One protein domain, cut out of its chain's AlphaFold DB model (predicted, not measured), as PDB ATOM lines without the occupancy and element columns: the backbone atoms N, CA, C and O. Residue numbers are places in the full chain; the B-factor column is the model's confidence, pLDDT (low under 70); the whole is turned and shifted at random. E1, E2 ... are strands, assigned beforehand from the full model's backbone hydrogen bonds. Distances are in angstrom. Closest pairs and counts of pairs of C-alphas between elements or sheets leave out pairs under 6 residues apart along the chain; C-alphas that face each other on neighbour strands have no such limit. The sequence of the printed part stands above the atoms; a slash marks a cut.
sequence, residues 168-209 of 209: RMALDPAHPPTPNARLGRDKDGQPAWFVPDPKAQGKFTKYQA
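AT A GLANCE: This is residues 168 to 209 of the 209 residues of the protein "Malonyl CoA-acyl carrier protein transacylase" of Variovorax sp. WDL1 (UniProt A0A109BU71). Little regular structure is present: a long unnamed stretch, residues 168 to 181, leads into a small sheet of two successive hairpins that share the middle strand, E2. This is a meander, each strand the antiparallel neighbour of the one before, in the order E1, E2, E3. The 42 printed residues hold three named strands, 13 residues in all, and no named helix; the class is all strand. The whole is compact, with a radius of gyration of the C-alphas of 10.3 A and spans of 30 by 24 by 15 A.

HOW THE PARTS SIT: E1, residues 182 to 185, and E2, residues 191 to 196, form a hairpin at 131 degrees; N 182 and O 194 are 2.8 A apart. E2 and E3, residues 204 to 206, form another at 135 degrees, with N 195 and O 205 at 2.9 A. The pairing is staggered: E2 pairs with E1 over 191 to 194 and with E3 over 194 to 196.

IN THESE COORDINATES: E1 begins at C-alpha 182 (41.885, 10.839, 197.300) and spans 10.0 A, E2 16.5 A. E3 spans 6.9 A, ending at C-alpha 206 (48.166, 3.809, 196.215).

THE WHOLE: The farthest C-alphas, of Arg 168 and Gln 201, are 31.0 A apart. The printed part has no cut, and no link is long. Residues 168 to 170 and 209 have pLDDT under 70.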
ATOM      1  N   ARG A 168      51.205  12.687 180.680       52.28
ATOM      2  CA  ARG A 168      51.133  12.429 182.097       52.28
ATOM      3  C   ARG A 168      49.665  12.634 182.393       52.28
ATOM      4  O   ARG A 168      49.215  13.768 182.258       52.28
ATOM      5  N   MET A 169      48.916  11.555 182.656       56.38
ATOM      6  CA  MET A 169      47.513  11.662 183.049       56.38
ATOM      7  C   MET A 169      47.486  12.689 184.169       56.38
ATOM      8  O   MET A 169      47.960  12.418 185.276       56.38
ATOM      9  N   ALA A 170      47.050  13.903 183.846       62.31
ATOM     10  CA  ALA A 170      46.842  14.919 184.843       62.31
ATOM     11  C   ALA A 170      45.748  14.317 185.711       62.31
ATOM     12  O   ALA A 170      44.650  14.047 185.228       62.31
ATOM     13  N   LEU A 171      46.107  13.953 186.939       72.00
ATOM     14  CA  LEU A 171      45.159  13.382 187.875       72.00
ATOM     15  C   LEU A 171      44.173  14.501 188.182       72.00
ATOM     16  O   LEU A 171      44.497  15.412 188.941       72.00
ATOM     17  N   ASP A 172      43.035  14.476 187.499       78.12
ATOM     18  CA  ASP A 172      42.005  15.489 187.624       78.12
ATOM     19  C   ASP A 172      41.267  15.274 188.951       78.12
ATOM     20  O   ASP A 172      40.571  14.263 189.095       78.12
ATOM     21  N   PRO A 173      41.381  16.197 189.927       75.44
ATOM     22  CA  PRO A 173      40.660  16.088 191.189       75.44
ATOM     23  C   PRO A 173      39.138  15.967 191.006       75.44
ATOM     24  O   PRO A 173      38.475  15.433 191.893       75.44
ATOM     25  N   ALA A 174      38.588  16.446 189.881       79.81
ATOM     26  CA  ALA A 174      37.163  16.382 189.566       79.81
ATOM     27  C   ALA A 174      36.700  15.001 189.061       79.81
ATOM     28  O   ALA A 174      35.506  14.711 189.120       79.81
ATOM     29  N   HIS A 175      37.619  14.137 188.615       81.62
ATOM     30  CA  HIS A 175      37.305  12.815 188.061       81.62
ATOM     31  C   HIS A 175      38.136  11.709 188.737       81.62
ATOM     32  O   HIS A 175      39.040  11.132 188.122       81.62
ATOM     33  N   PRO A 176      37.857  11.386 190.014       84.31
ATOM     34  CA  PRO A 176      38.546  10.306 190.705       84.31
ATOM     35  C   PRO A 176      38.173   8.931 190.110       84.31
ATOM     36  O   PRO A 176      37.011   8.700 189.771       84.31
ATOM     37  N   PRO A 177      39.117   7.971 190.032       83.38
ATOM     38  CA  PRO A 177      38.877   6.645 189.450       83.38
ATOM     39  C   PRO A 177      37.917   5.786 190.283       83.38
ATOM     40  O   PRO A 177      37.318   4.843 189.776       83.38
ATOM     41  N   THR A 178      37.757   6.101 191.571       82.81
ATOM     42  CA  THR A 178      36.718   5.525 192.432       82.81
ATOM     43  C   THR A 178      36.154   6.613 193.348       82.81
ATOM     44  O   THR A 178      36.886   7.545 193.687       82.81
ATOM     45  N   PRO A 179      34.899   6.500 193.825       83.25
ATOM     46  CA  PRO A 179      34.270   7.520 194.673       83.25
ATOM     47  C   PRO A 179      35.048   7.864 195.954       83.25
ATOM     48  O   PRO A 179      34.912   8.959 196.487       83.25
ATOM     49  N   ASN A 180      35.876   6.934 196.442       85.44
ATOM     50  CA  ASN A 180      36.657   7.092 197.669       85.44
ATOM     51  C   ASN A 180      38.142   7.391 197.412       85.44
ATOM     52  O   ASN A 180      38.920   7.453 198.370       85.44
ATOM     53  N   ALA A 181      38.556   7.547 196.151       86.81
ATOM     54  CA  ALA A 181      39.934   7.883 195.828       86.81
ATOM     55  C   ALA A 181      40.239   9.333 196.228       86.81
ATOM     56  O   ALA A 181      39.500  10.262 195.908       86.81
ATOM     57  N   ARG A 182      41.359   9.528 196.920       87.88
ATOM     58  CA  ARG A 182      41.885  10.839 197.300       87.88
ATOM     59  C   ARG A 182      43.184  11.101 196.565       87.88
ATOM     60  O   ARG A 182      44.020  10.207 196.446       87.88
ATOM     61  N   LEU A 183      43.355  12.327 196.090       86.81
ATOM     62  CA  LEU A 183      44.602  12.745 195.472       86.81
ATOM     63  C   LEU A 183      45.630  13.042 196.571       86.81
ATOM     64  O   LEU A 183      45.359  13.807 197.495       86.81
ATOM     65  N   GLY A 184      46.801  12.424 196.483       86.62
ATOM     66  CA  GLY A 184      47.910  12.622 197.415       86.62
ATOM     67  C   GLY A 184      49.249  12.597 196.689       86.62
ATOM     68  O   GLY A 184      49.288  12.526 195.464       86.62
ATOM     69  N   ARG A 185      50.352  12.642 197.438       85.50
ATOM     70  CA  ARG A 185      51.703  12.422 196.900       85.50
ATOM     71  C   ARG A 185      52.217  11.064 197.356       85.50
ATOM     72  O   ARG A 185      52.011  10.690 198.508       85.50
ATOM     73  N   ASP A 186      52.849  10.325 196.455       84.31
ATOM     74  CA  ASP A 186      53.531   9.084 196.803       84.31
ATOM     75  C   ASP A 186      54.912   9.333 197.428       84.31
ATOM     76  O   ASP A 186      55.295  10.467 197.721       84.31
ATOM     77  N   LYS A 187      55.638   8.241 197.691       81.88
ATOM     78  CA  LYS A 187      56.951   8.262 198.351       81.88
ATOM     79  C   LYS A 187      57.996   9.065 197.571       81.88
ATOM     80  O   LYS A 187      58.926   9.575 198.185       81.88
ATOM     81  N   ASP A 188      57.796   9.221 196.264       80.69
ATOM     82  CA  ASP A 188      58.684   9.942 195.352       80.69
ATOM     83  C   ASP A 188      58.197  11.385 195.104       80.69
ATOM     84  O   ASP A 188      58.704  12.093 194.233       80.69
ATOM     85  N   GLY A 189      57.188  11.840 195.859       78.81
ATOM     86  CA  GLY A 189      56.609  13.176 195.746       78.81
ATOM     87  C   GLY A 189      55.693  13.364 194.534       78.81
ATOM     88  O   GLY A 189      55.230  14.485 194.300       78.81
ATOM     89  N   GLN A 190      55.401  12.300 193.781       81.50
ATOM     90  CA  GLN A 190      54.568  12.365 192.586       81.50
ATOM     91  C   GLN A 190      53.084  12.293 192.970       81.50
ATOM     92  O   GLN A 190      52.713  11.516 193.854       81.50
ATOM     93  N   PRO A 191      52.205  13.090 192.337       84.12
ATOM     94  CA  PRO A 191      50.778  13.006 192.603       84.12
ATOM     95  C   PRO A 191      50.256  11.619 192.193       84.12
ATOM     96  O   PRO A 191      50.606  11.112 191.127       84.12
ATOM     97  N   ALA A 192      49.442  11.005 193.050       86.44
ATOM     98  CA  ALA A 192      48.854   9.682 192.857       86.44
ATOM     99  C   ALA A 192      47.473   9.592 193.524       86.44
ATOM    100  O   ALA A 192      47.193  10.293 194.500       86.44
ATOM    101  N   TRP A 193      46.617   8.707 193.014       88.50
ATOM    102  CA  TRP A 193      45.353   8.365 193.664       88.50
ATOM    103  C   TRP A 193      45.586   7.385 194.811       88.50
ATOM    104  O   TRP A 193      46.375   6.450 194.690       88.50
ATOM    105  N   PHE A 194      44.868   7.577 195.909       89.19
ATOM    106  CA  PHE A 194      44.915   6.734 197.094       89.19
ATOM    107  C   PHE A 194      43.508   6.284 197.472       89.19
ATOM    108  O   PHE A 194      42.617   7.118 197.610       89.19
ATOM    109  N   VAL A 195      43.303   4.985 197.667       90.12
ATOM    110  CA  VAL A 195      42.015   4.399 198.068       90.12
ATOM    111  C   VAL A 195      42.090   3.855 199.498       90.12
ATOM    112  O   VAL A 195      43.181   3.484 199.934       90.12
ATOM    113  N   PRO A 196      40.979   3.828 200.259       88.69
ATOM    114  CA  PRO A 196      40.968   3.255 201.602       88.69
ATOM    115  C   PRO A 196      41.422   1.793 201.590       88.69
ATOM    116  O   PRO A 196      40.962   1.007 200.763       88.69
ATOM    117  N   ASP A 197      42.304   1.427 202.516       84.00
ATOM    118  CA  ASP A 197      42.788   0.058 202.663       84.00
ATOM    119  C   ASP A 197      41.705  -0.810 203.330       84.00
ATOM    120  O   ASP A 197      41.376  -0.582 204.500       84.00
ATOM    121  N   PRO A 198      41.152  -1.831 202.646       78.75
ATOM    122  CA  PRO A 198      40.145  -2.709 203.237       78.75
ATOM    123  C   PRO A 198      40.687  -3.541 204.410       78.75
ATOM    124  O   PRO A 198      39.901  -4.058 205.202       78.75
ATOM    125  N   LYS A 199      42.014  -3.680 204.545       81.19
ATOM    126  CA  LYS A 199      42.669  -4.443 205.619       81.19
ATOM    127  C   LYS A 199      43.099  -3.578 206.805       81.19
ATOM    128  O   LYS A 199      43.489  -4.126 207.833       81.19
ATOM    129  N   ALA A 200      43.046  -2.250 206.686       78.50
ATOM    130  CA  ALA A 200      43.490  -1.337 207.732       78.50
ATOM    131  C   ALA A 200      42.603  -0.088 207.802       78.50
ATOM    132  O   ALA A 200      42.747   0.858 207.027       78.50
ATOM    133  N   GLN A 201      41.707  -0.067 208.790       76.81
ATOM    134  CA  GLN A 201      40.777   1.035 209.012       76.81
ATOM    135  C   GLN A 201      41.537   2.362 209.206       76.81
ATOM    136  O   GLN A 201      42.396   2.482 210.078       76.81
ATOM    137  N   GLY A 202      41.244   3.352 208.357       78.56
ATOM    138  CA  GLY A 202      41.877   4.676 208.378       78.56
ATOM    139  C   GLY A 202      43.175   4.811 207.572       78.56
ATOM    140  O   GLY A 202      43.691   5.923 207.462       78.56
ATOM    141  N   LYS A 203      43.700   3.731 206.977       84.75
ATOM    142  CA  LYS A 203      44.856   3.798 206.069       84.75
ATOM    143  C   LYS A 203      44.406   3.868 204.614       84.75
ATOM    144  O   LYS A 203      43.323   3.414 204.261       84.75
ATOM    145  N   PHE A 204      45.260   4.444 203.776       86.06
ATOM    146  CA  PHE A 204      45.056   4.523 202.337       86.06
ATOM    147  C   PHE A 204      46.235   3.871 201.609       86.06
ATOM    148  O   PHE A 204      47.385   4.029 202.024       86.06
ATOM    149  N   THR A 205      45.963   3.169 200.514       89.38
ATOM    150  CA  THR A 205      46.966   2.557 199.634       89.38
ATOM    151  C   THR A 205      46.922   3.207 198.256       89.38
ATOM    152  O   THR A 205      45.885   3.713 197.826       89.38
ATOM    153  N   LYS A 206      48.072   3.250 197.570       86.75
ATOM    154  CA  LYS A 206      48.166   3.809 196.215       86.75
ATOM    155  C   LYS A 206      47.261   2.992 195.291       86.75
ATOM    156  O   LYS A 206      47.423   1.777 195.199       86.75
ATOM    157  N   TYR A 207      46.322   3.661 194.637       80.50
ATOM    158  CA  TYR A 207      45.476   3.068 193.613       80.50
ATOM    159  C   TYR A 207      46.365   2.626 192.451       80.50
ATOM    160  O   TYR A 207      47.111   3.429 191.885       80.50
ATOM    161  N   GLN A 208      46.309   1.337 192.140       74.25
ATOM    162  CA  GLN A 208      46.904   0.753 190.946       74.25
ATOM    163  C   GLN A 208      45.738   0.413 190.020       74.25
ATOM    164  O   GLN A 208      44.799  -0.249 190.463       74.25
ATOM    165  N   ALA A 209      45.764   0.974 188.809       59.31
ATOM    166  CA  ALA A 209      44.776   0.691 187.772       59.31
ATOM    167  C   ALA A 209      44.911  -0.752 187.273       59.31
ATOM    168  O   ALA A 209      46.067  -1.237 187.223       59.31
TER     169      ALA A 209